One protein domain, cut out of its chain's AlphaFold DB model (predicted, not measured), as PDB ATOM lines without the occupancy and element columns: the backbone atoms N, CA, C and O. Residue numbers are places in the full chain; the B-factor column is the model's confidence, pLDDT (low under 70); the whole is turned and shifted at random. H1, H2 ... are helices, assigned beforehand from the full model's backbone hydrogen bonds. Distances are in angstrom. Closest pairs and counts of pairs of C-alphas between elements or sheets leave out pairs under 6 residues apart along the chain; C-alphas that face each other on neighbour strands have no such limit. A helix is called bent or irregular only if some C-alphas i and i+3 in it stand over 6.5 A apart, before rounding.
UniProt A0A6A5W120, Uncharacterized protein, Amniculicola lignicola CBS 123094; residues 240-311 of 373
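This is residues 240 to 311 of the 373 residues of an uncharacterized protein of Amniculicola lignicola CBS 123094 (UniProt A0A6A5W120). A long helix, H1, and a shorter one, H2, make a V, with H2 folding back from the last turns of H1; from the far end of H2 the chain turns a corner into H3, and the unnamed tail, residues 295 to 311, folds back as a loop beside H3. Residues 240 to 258 of H1 stick out as a bare arm, and this arm makes much of the length. The printed part has 72 residues with three named helices, H1, H2 and H3 in that order, and no named strand; the class is all helix. The whole is only just loose, close to extended, with a radius of gyration of the C-alphas of 16.4 A, and it is elongated, spanning 53 by 30 by 18 A.

Begin at C-alpha 240, at (28.664, 65.202, -59.989); from there H1, residues 240 to 269, runs 41.8 A from first to last C-alpha and ends at C-alpha 269, at (1.514, 52.902, -30.713). Look near residue 257 of this helix, where you will find a kink of 28 degrees. H1 is neither bent nor irregular, but only just: C-alphas 256 and 259 are 6.4 A apart. Go on past three residues to Leu 273, where H2, residues 273 to 281, begins; it is 12.3 A from first to last C-alpha. After two more residues find Ala 284, the first residue of H3, residues 284 to 294, which measures 15.4 A and ends at C-alpha 294, at (-9.441, 31.749, -54.708). The remaining residues, 295 to 311, hold no named element, and the last C-alpha, that of Lys 311, is at (2.989, 26.456, -45.031).

Read first around residues 263 to 267, the part of H1 that alone touches H2. H1 and H2 only just touch, with 3 pairs of C-alphas within 8 A; their closest C-alphas are those of Gln 266 and Leu 273, 6.4 A apart. Their lines stand at a steep tilt of 55 degrees, and they run opposite ways. Next look from H2 to H3, which are close but not clearly touching: their closest C-alphas, those of Glu 281 and Leu 287, are 6.7 A apart. These two helices are about perpendicular, at 77 degrees. H1 and H3 are apart. In the stretch after H3, find residues 300 to 301, which pair with residues 309 to 310, antiparallel, in runs too short to be named strands. Along the backbone, every O i to N i+4 pair is within hydrogen-bond range in H2 and H3, while in H1 24 of 26 are.

The two C-alphas farthest apart are those of Gly 240 and Gly 296, 53.5 A; the first and last printed C-alphas, those of Gly 240 and Lys 311, are 48.8 A apart. Residues 240 to 258, which belong to H1, stand free, and so do residues 291 to 296, of which 291 to 294 belong to H3. Without these stretches the body has 47 residues, spans 34 by 18 by 15 A and has a radius of gyration of 11.4 A. The links from H1 to H2 and from H2 to H3 are both tight, with three and two residues between the helices. The printed part has no cut. The mean pLDDT of the printed part is 86.3, and no printed residue is under 70; by helix the means are 91 for H1, 83 for H2 and 86 for H3.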
ATOM      1  N   GLY A 240      29.935  65.503 -59.327       91.44
ATOM      2  CA  GLY A 240      28.664  65.202 -59.989       91.44
ATOM      3  C   GLY A 240      28.293  63.723 -59.890       91.44
ATOM      4  O   GLY A 240      27.162  63.390 -59.542       91.44
ATOM      5  N   LEU A 241      29.268  62.837 -60.111       93.00
ATOM      6  CA  LEU A 241      29.091  61.395 -59.959       93.00
ATOM      7  C   LEU A 241      28.782  61.018 -58.502       93.00
ATOM      8  O   LEU A 241      27.859  60.247 -58.249       93.00
ATOM      9  N   GLY A 242      29.506  61.603 -57.543       95.25
ATOM     10  CA  GLY A 242      29.287  61.373 -56.115       95.25
ATOM     11  C   GLY A 242      27.902  61.818 -55.644       95.25
ATOM     12  O   GLY A 242      27.236  61.077 -54.924       95.25
ATOM     13  N   LEU A 243      27.431  62.986 -56.089       95.88
ATOM     14  CA  LEU A 243      26.090  63.483 -55.769       95.88
ATOM     15  C   LEU A 243      24.999  62.602 -56.382       95.88
ATOM     16  O   LEU A 243      24.046  62.255 -55.688       95.88
ATOM     17  N   ALA A 244      25.149  62.198 -57.646       95.50
ATOM     18  CA  ALA A 244      24.182  61.326 -58.306       95.50
ATOM     19  C   ALA A 244      24.049  59.979 -57.576       95.50
ATOM     20  O   ALA A 244      22.942  59.566 -57.228       95.50
ATOM     21  N   ILE A 245      25.178  59.331 -57.271       96.94
ATOM     22  CA  ILE A 245      25.199  58.063 -56.529       96.94
ATOM     23  C   ILE A 245      24.635  58.257 -55.115       96.94
ATOM     24  O   ILE A 245      23.805  57.464 -54.670       96.94
ATOM     25  N   GLY A 246      25.030  59.327 -54.422       97.12
ATOM     26  CA  GLY A 246      24.563  59.634 -53.071       97.12
ATOM     27  C   GLY A 246      23.048  59.826 -52.992       97.12
ATOM     28  O   GLY A 246      22.406  59.257 -52.111       97.12
ATOM     29  N   VAL A 247      22.460  60.564 -53.939       97.44
ATOM     30  CA  VAL A 247      21.006  60.778 -54.007       97.44
ATOM     31  C   VAL A 247      20.269  59.468 -54.276       97.44
ATOM     32  O   VAL A 247      19.291  59.175 -53.592       97.44
ATOM     33  N   VAL A 248      20.747  58.644 -55.215       97.75
ATOM     34  CA  VAL A 248      20.124  57.344 -55.517       97.75
ATOM     35  C   VAL A 248      20.159  56.424 -54.296       97.75
ATOM     36  O   VAL A 248      19.135  55.850 -53.928       97.75
ATOM     37  N   ILE A 249      21.307  56.327 -53.620       97.50
ATOM     38  CA  ILE A 249      21.441  55.527 -52.397       97.50
ATOM     39  C   ILE A 249      20.505  56.053 -51.304       97.50
ATOM     40  O   ILE A 249      19.824  55.258 -50.659       97.50
ATOM     41  N   LEU A 250      20.419  57.371 -51.112       97.06
ATOM     42  CA  LEU A 250      19.534  57.972 -50.115       97.06
ATOM     43  C   LEU A 250      18.060  57.647 -50.396       97.06
ATOM     44  O   LEU A 250      17.346  57.241 -49.482       97.06
ATOM     45  N   VAL A 251      17.611  57.759 -51.648       96.69
ATOM     46  CA  VAL A 251      16.236  57.410 -52.044       96.69
ATOM     47  C   VAL A 251      15.949  55.929 -51.786       96.69
ATOM     48  O   VAL A 251      14.902  55.600 -51.224       96.69
ATOM     49  N   ILE A 252      16.881  55.034 -52.126       96.31
ATOM     50  CA  ILE A 252      16.751  53.592 -51.862       96.31
ATOM     51  C   ILE A 252      16.690  53.319 -50.352       96.31
ATOM     52  O   ILE A 252      15.828  52.568 -49.894       96.31
ATOM     53  N   LEU A 253      17.557  53.952 -49.557       95.88
ATOM     54  CA  LEU A 253      17.563  53.801 -48.101       95.88
ATOM     55  C   LEU A 253      16.256  54.293 -47.478       95.88
ATOM     56  O   LEU A 253      15.689  53.593 -46.641       95.88
ATOM     57  N   VAL A 254      15.743  55.446 -47.908       95.94
ATOM     58  CA  VAL A 254      14.441  55.955 -47.458       95.94
ATOM     59  C   VAL A 254      13.336  54.961 -47.813       95.94
ATOM     60  O   VAL A 254      12.528  54.632 -46.947       95.94
ATOM     61  N   ASN A 255      13.332  54.415 -49.030       93.38
ATOM     62  CA  ASN A 255      12.331  53.439 -49.462       93.38
ATOM     63  C   ASN A 255      12.355  52.149 -48.618       93.38
ATOM     64  O   ASN A 255      11.303  51.636 -48.258       93.38
ATOM     65  N   ILE A 256      13.535  51.657 -48.226       91.12
ATOM     66  CA  ILE A 256      13.661  50.420 -47.432       91.12
ATOM     67  C   ILE A 256      13.389  50.659 -45.937       91.12
ATOM     68  O   ILE A 256      12.803  49.809 -45.258       91.12
ATOM     69  N   VAL A 257      13.847  51.787 -45.389       92.75
ATOM     70  CA  VAL A 257      13.781  52.069 -43.947       92.75
ATOM     71  C   VAL A 257      12.409  52.594 -43.542       92.75
ATOM     72  O   VAL A 257      11.896  52.186 -42.497       92.75
ATOM     73  N   LEU A 258      11.787  53.455 -44.354       90.31
ATOM     74  CA  LEU A 258      10.523  54.108 -44.010       90.31
ATOM     75  C   LEU A 258       9.396  53.098 -43.705       90.31
ATOM     76  O   LEU A 258       8.797  53.224 -42.635       90.31
ATOM     77  N   PRO A 259       9.145  52.044 -44.514       85.12
ATOM     78  CA  PRO A 259       8.109  51.054 -44.217       85.12
ATOM     79  C   PRO A 259       8.390  50.282 -42.927       85.12
ATOM     80  O   PRO A 259       7.484  50.072 -42.121       85.12
ATOM     81  N   LYS A 260       9.653  49.906 -42.673       85.31
ATOM     82  CA  LYS A 260      10.050  49.189 -41.449       85.31
ATOM     83  C   LYS A 260       9.863  50.051 -40.203       85.31
ATOM     84  O   LYS A 260       9.350  49.569 -39.192       85.31
ATOM     85  N   LEU A 261      10.244  51.323 -40.285       87.00
ATOM     86  CA  LEU A 261      10.171  52.266 -39.174       87.00
ATOM     87  C   LEU A 261       8.715  52.642 -38.861       87.00
ATOM     88  O   LEU A 261       8.300  52.571 -37.705       87.00
ATOM     89  N   VAL A 262       7.908  52.924 -39.889       87.12
ATOM     90  CA  VAL A 262       6.459  53.157 -39.751       87.12
ATOM     91  C   VAL A 262       5.758  51.914 -39.197       87.12
ATOM     92  O   VAL A 262       4.981  52.023 -38.250       87.12
ATOM     93  N   SER A 263       6.091  50.723 -39.703       82.81
ATOM     94  CA  SER A 263       5.585  49.437 -39.206       82.81
ATOM     95  C   SER A 263       5.883  49.233 -37.717       82.81
ATOM     96  O   SER A 263       4.997  48.813 -36.966       82.81
ATOM     97  N   TYR A 264       7.104  49.541 -37.276       85.19
ATOM     98  CA  TYR A 264       7.501  49.423 -35.873       85.19
ATOM     99  C   TYR A 264       6.740  50.415 -34.981       85.19
ATOM    100  O   TYR A 264       6.193  50.026 -33.946       85.19
ATOM    101  N   ILE A 265       6.638  51.680 -35.403       86.81
ATOM    102  CA  ILE A 265       5.924  52.725 -34.656       86.81
ATOM    103  C   ILE A 265       4.429  52.407 -34.550       86.81
ATOM    104  O   ILE A 265       3.863  52.508 -33.462       86.81
ATOM    105  N   GLN A 266       3.786  51.981 -35.640       85.81
ATOM    106  CA  GLN A 266       2.364  51.623 -35.646       85.81
ATOM    107  C   GLN A 266       2.072  50.413 -34.747       85.81
ATOM    108  O   GLN A 266       1.106  50.447 -33.986       85.81
ATOM    109  N   LYS A 267       2.936  49.382 -34.758       81.31
ATOM    110  CA  LYS A 267       2.821  48.223 -33.849       81.31
ATOM    111  C   LYS A 267       2.947  48.635 -32.379       81.31
ATOM    112  O   LYS A 267       2.209  48.128 -31.545       81.31
ATOM    113  N   ARG A 268       3.852  49.568 -32.060       85.44
ATOM    114  CA  ARG A 268       4.082  50.031 -30.682       85.44
ATOM    115  C   ARG A 268       3.014  51.005 -30.177       85.44
ATOM    116  O   ARG A 268       2.689  50.990 -28.998       85.44
ATOM    117  N   SER A 269       2.496  51.863 -31.052       85.62
ATOM    118  CA  SER A 269       1.514  52.902 -30.713       85.62
ATOM    119  C   SER A 269       0.069  52.381 -30.732       85.62
ATOM    120  O   SER A 269      -0.822  53.008 -30.164       85.62
ATOM    121  N   GLY A 270      -0.193  51.263 -31.419       79.44
ATOM    122  CA  GLY A 270      -1.539  50.707 -31.610       79.44
ATOM    123  C   GLY A 270      -2.437  51.536 -32.542       79.44
ATOM    124  O   GLY A 270      -3.524  51.099 -32.911       79.44
ATOM    125  N   LYS A 271      -1.988  52.723 -32.964       79.75
ATOM    126  CA  LYS A 271      -2.698  53.619 -33.882       79.75
ATOM    127  C   LYS A 271      -2.372  53.281 -35.338       79.75
ATOM    128  O   LYS A 271      -1.209  53.107 -35.695       79.75
ATOM    129  N   GLY A 272      -3.398  53.250 -36.191       79.38
ATOM    130  CA  GLY A 272      -3.237  53.061 -37.639       79.38
ATOM    131  C   GLY A 272      -3.035  51.611 -38.092       79.38
ATOM    132  O   GLY A 272      -2.649  51.395 -39.236       79.38
ATOM    133  N   LEU A 273      -3.320  50.626 -37.230       79.69
ATOM    134  CA  LEU A 273      -3.191  49.202 -37.562       79.69
ATOM    135  C   LEU A 273      -4.069  48.797 -38.762       79.69
ATOM    136  O   LEU A 273      -3.635  48.017 -39.599       79.69
ATOM    137  N   HIS A 274      -5.271  49.375 -38.874       81.38
ATOM    138  CA  HIS A 274      -6.194  49.098 -39.979       81.38
ATOM    139  C   HIS A 274      -5.658  49.596 -41.329       81.38
ATOM    140  O   HIS A 274      -5.541  48.811 -42.259       81.38
ATOM    141  N   ARG A 275      -5.199  50.856 -41.402       82.81
ATOM    142  CA  ARG A 275      -4.575  51.422 -42.616       82.81
ATOM    143  C   ARG A 275      -3.342  50.645 -43.068       82.81
ATOM    144  O   ARG A 275      -3.040  50.573 -44.252       82.81
ATOM    145  N   ARG A 276      -2.598  50.089 -42.115       82.19
ATOM    146  CA  ARG A 276      -1.461  49.225 -42.415       82.19
ATOM    147  C   ARG A 276      -1.907  47.902 -43.030       82.19
ATOM    148  O   ARG A 276      -1.292  47.473 -43.995       82.19
ATOM    149  N   LEU A 277      -2.932  47.261 -42.468       82.31
ATOM    150  CA  LEU A 277      -3.476  46.025 -43.029       82.31
ATOM    151  C   LEU A 277      -3.989  46.261 -44.451       82.31
ATOM    152  O   LEU A 277      -3.615  45.505 -45.335       82.31
ATOM    153  N   GLU A 278      -4.703  47.363 -44.698       86.00
ATOM    154  CA  GLU A 278      -5.119  47.759 -46.052       86.00
ATOM    155  C   GLU A 278      -3.919  47.926 -47.003       86.00
ATOM    156  O   GLU A 278      -3.935  47.434 -48.133       86.00
ATOM    157  N   TRP A 279      -2.845  48.586 -46.551       85.38
ATOM    158  CA  TRP A 279      -1.612  48.743 -47.335       85.38
ATOM    159  C   TRP A 279      -0.939  47.399 -47.646       85.38
ATOM    160  O   TRP A 279      -0.494  47.161 -48.767       85.38
ATOM    161  N   THR A 280      -0.873  46.495 -46.667       85.06
ATOM    162  CA  THR A 280      -0.288  45.166 -46.858       85.06
ATOM    163  C   THR A 280      -1.168  44.310 -47.773       85.06
ATOM    164  O   THR A 280      -0.646  43.710 -48.707       85.06
ATOM    165  N   GLU A 281      -2.491  44.306 -47.604       84.69
ATOM    166  CA  GLU A 281      -3.440  43.554 -48.446       84.69
ATOM    167  C   GLU A 281      -3.449  44.019 -49.910       84.69
ATOM    168  O   GLU A 281      -3.649  43.207 -50.814       84.69
ATOM    169  N   THR A 282      -3.173  45.302 -50.156       85.94
ATOM    170  CA  THR A 282      -3.045  45.870 -51.509       85.94
ATOM    171  C   THR A 282      -1.672  45.648 -52.149       85.94
ATOM    172  O   THR A 282      -1.485  45.960 -53.326       85.94
ATOM    173  N   SER A 283      -0.706  45.069 -51.427       85.56
ATOM    174  CA  SER A 283       0.603  44.734 -51.991       85.56
ATOM    175  C   SER A 283       0.508  43.628 -53.052       85.56
ATOM    176  O   SER A 283      -0.338  42.732 -52.993       85.56
ATOM    177  N   ALA A 284       1.418  43.651 -54.032       87.62
ATOM    178  CA  ALA A 284       1.389  42.723 -55.164       87.62
ATOM    179  C   ALA A 284       1.416  41.242 -54.737       87.62
ATOM    180  O   ALA A 284       0.670  40.429 -55.285       87.62
ATOM    181  N   PHE A 285       2.229  40.885 -53.737       88.31
ATOM    182  CA  PHE A 285       2.321  39.503 -53.258       88.31
ATOM    183  C   PHE A 285       1.085  39.065 -52.468       88.31
ATOM    184  O   PHE A 285       0.682  37.903 -52.545       88.31
ATOM    185  N   GLN A 286       0.436  39.985 -51.756       88.25
ATOM    186  CA  GLN A 286      -0.809  39.694 -51.047       88.25
ATOM    187  C   GLN A 286      -1.995  39.562 -52.008       88.25
ATOM    188  O   GLN A 286      -2.801  38.644 -51.855       88.25
ATOM    189  N   LEU A 287      -2.050  40.368 -53.073       89.56
ATOM    190  CA  LEU A 287      -3.013  40.184 -54.165       89.56
ATOM    191  C   LEU A 287      -2.823  38.833 -54.871       89.56
ATOM    192  O   LEU A 287      -3.797  38.124 -55.132       89.56
ATOM    193  N   GLN A 288      -1.571  38.433 -55.122       87.62
ATOM    194  CA  GLN A 288      -1.254  37.110 -55.665       87.62
ATOM    195  C   GLN A 288      -1.691  35.981 -54.727       87.62
ATOM    196  O   GLN A 288      -2.291  35.009 -55.191       87.62
ATOM    197  N   ARG A 289      -1.461  36.118 -53.412       87.31
ATOM    198  CA  ARG A 289      -1.979  35.177 -52.409       87.31
ATOM    199  C   ARG A 289      -3.494  35.062 -52.508       87.31
ATOM    200  O   ARG A 289      -3.991  33.948 -52.610       87.31
ATOM    201  N   MET A 290      -4.228  36.175 -52.497       86.44
ATOM    202  CA  MET A 290      -5.696  36.157 -52.551       86.44
ATOM    203  C   MET A 290      -6.215  35.479 -53.829       86.44
ATOM    204  O   MET A 290      -7.143  34.671 -53.772       86.44
ATOM    205  N   ALA A 291      -5.570  35.720 -54.974       86.12
ATOM    206  CA  ALA A 291      -5.893  35.036 -56.227       86.12
ATOM    207  C   ALA A 291      -5.600  33.522 -56.179       86.12
ATOM    208  O   ALA A 291      -6.360  32.722 -56.734       86.12
ATOM    209  N   ALA A 292      -4.515  33.116 -55.514       83.62
ATOM    210  CA  ALA A 292      -4.153  31.713 -55.322       83.62
ATOM    211  C   ALA A 292      -5.087  31.007 -54.319       83.62
ATOM    212  O   ALA A 292      -5.513  29.878 -54.564       83.62
ATOM    213  N   GLU A 293      -5.488  31.685 -53.243       83.56
ATOM    214  CA  GLU A 293      -6.495  31.206 -52.287       83.56
ATOM    215  C   GLU A 293      -7.857  31.012 -52.959       83.56
ATOM    216  O   GLU A 293      -8.510  29.993 -52.735       83.56
ATOM    217  N   GLY A 294      -8.249  31.915 -53.868       80.31
ATOM    218  CA  GLY A 294      -9.441  31.749 -54.708       80.31
ATOM    219  C   GLY A 294      -9.397  30.502 -55.605       80.31
ATOM    220  O   GLY A 294     -10.439  29.978 -55.995       80.31
ATOM    221  N   ARG A 295      -8.195  29.981 -55.886       76.56
ATOM    222  CA  ARG A 295      -7.964  28.702 -56.579       76.56
ATOM    223  C   ARG A 295      -7.755  27.508 -55.637       76.56
ATOM    224  O   ARG A 295      -7.451  26.418 -56.111       76.56
ATOM    225  N   GLY A 296      -7.937  27.684 -54.329       75.00
ATOM    226  CA  GLY A 296      -7.797  26.621 -53.332       75.00
ATOM    227  C   GLY A 296      -6.357  26.330 -52.902       75.00
ATOM    228  O   GLY A 296      -6.115  25.301 -52.277       75.00
ATOM    229  N   VAL A 297      -5.398  27.208 -53.217       78.00
ATOM    230  CA  VAL A 297      -4.005  27.080 -52.765       78.00
ATOM    231  C   VAL A 297      -3.883  27.647 -51.352       78.00
ATOM    232  O   VAL A 297      -4.138  28.828 -51.124       78.00
ATOM    233  N   GLY A 298      -3.485  26.809 -50.398       78.25
ATOM    234  CA  GLY A 298      -3.275  27.156 -48.993       78.25
ATOM    235  C   GLY A 298      -2.886  25.912 -48.185       78.25
ATOM    236  O   GLY A 298      -2.889  24.813 -48.738       78.25
ATOM    237  N   PRO A 299      -2.560  26.036 -46.886       82.69
ATOM    238  CA  PRO A 299      -2.663  27.229 -46.042       82.69
ATOM    239  C   PRO A 299      -1.428  28.156 -46.095       82.69
ATOM    240  O   PRO A 299      -0.293  27.703 -46.236       82.69
ATOM    241  N   TRP A 300      -1.658  29.462 -45.924       82.62
ATOM    242  CA  TRP A 300      -0.626  30.513 -45.914       82.62
ATOM    243  C   TRP A 300      -0.266  30.958 -44.489       82.62
ATOM    244  O   TRP A 300      -1.104  30.937 -43.587       82.62
ATOM    245  N   VAL A 301       0.980  31.381 -44.297       83.00
ATOM    246  CA  VAL A 301       1.576  31.923 -43.067       83.00
ATOM    247  C   VAL A 301       2.035  33.359 -43.343       83.00
ATOM    248  O   VAL A 301       2.251  33.723 -44.498       83.00
ATOM    249  N   ALA A 302       2.187  34.169 -42.290       81.12
ATOM    250  CA  ALA A 302       2.610  35.572 -42.383       81.12
ATOM    251  C   ALA A 302       1.655  36.427 -43.241       81.12
ATOM    252  O   ALA A 302       2.069  37.233 -44.067       81.12
ATOM    253  N   ARG A 303       0.343  36.232 -43.045       74.94
ATOM    254  CA  ARG A 303      -0.712  36.954 -43.777       74.94
ATOM    255  C   ARG A 303      -0.690  38.468 -43.538       74.94
ATOM    256  O   ARG A 303      -1.106  39.197 -44.428       74.94
ATOM    257  N   ASP A 304      -0.140  38.906 -42.408       75.69
ATOM    258  CA  ASP A 304      -0.061  40.318 -42.007       75.69
ATOM    259  C   ASP A 304       1.297  40.977 -42.352       75.69
ATOM    260  O   ASP A 304       1.557  42.116 -41.947       75.69
ATOM    261  N   ASP A 305       2.180  40.267 -43.065       77.12
ATOM    262  CA  ASP A 305       3.480  40.763 -43.538       77.12
ATOM    263  C   ASP A 305       3.470  40.990 -45.064       77.12
ATOM    264  O   ASP A 305       2.626  40.457 -45.778       77.12
ATOM    265  N   ASP A 306       4.420  41.768 -45.595       77.81
ATOM    266  CA  ASP A 306       4.457  42.125 -47.031       77.81
ATOM    267  C   ASP A 306       4.648  40.919 -47.969       77.81
ATOM    268  O   ASP A 306       4.247  40.965 -49.132       77.81
ATOM    269  N   VAL A 307       5.258  39.835 -47.479       86.06
ATOM    270  CA  VAL A 307       5.521  38.620 -48.261       86.06
ATOM    271  C   VAL A 307       4.867  37.417 -47.572       86.06
ATOM    272  O   VAL A 307       5.417  36.903 -46.594       86.06
ATOM    273  N   PRO A 308       3.709  36.939 -48.065       85.38
ATOM    274  CA  PRO A 308       3.059  35.756 -47.524       85.38
ATOM    275  C   PRO A 308       3.818  34.488 -47.925       85.38
ATOM    276  O   PRO A 308       4.297  34.352 -49.050       85.38
ATOM    277  N   MET A 309       3.889  33.522 -47.012       84.31
ATOM    278  CA  MET A 309       4.614  32.266 -47.230       84.31
ATOM    279  C   MET A 309       3.667  31.072 -47.174       84.31
ATOM    280  O   MET A 309       2.792  31.004 -46.313       84.31
ATOM    281  N   LEU A 310       3.838  30.094 -48.063       84.19
ATOM    282  CA  LEU A 310       3.046  28.865 -48.019       84.19
ATOM    283  C   LEU A 310       3.541  27.956 -46.884       84.19
ATOM    284  O   LEU A 310       4.745  27.731 -46.728       84.19
ATOM    285  N   LYS A 311       2.622  27.390 -46.097       79.06
ATOM    286  CA  LYS A 311       2.989  26.456 -45.031       79.06
ATOM    287  C   LYS A 311       3.482  25.141 -45.649       79.06
ATOM    288  O   LYS A 311       2.694  24.382 -46.199       79.06
TER     289      LYS A 311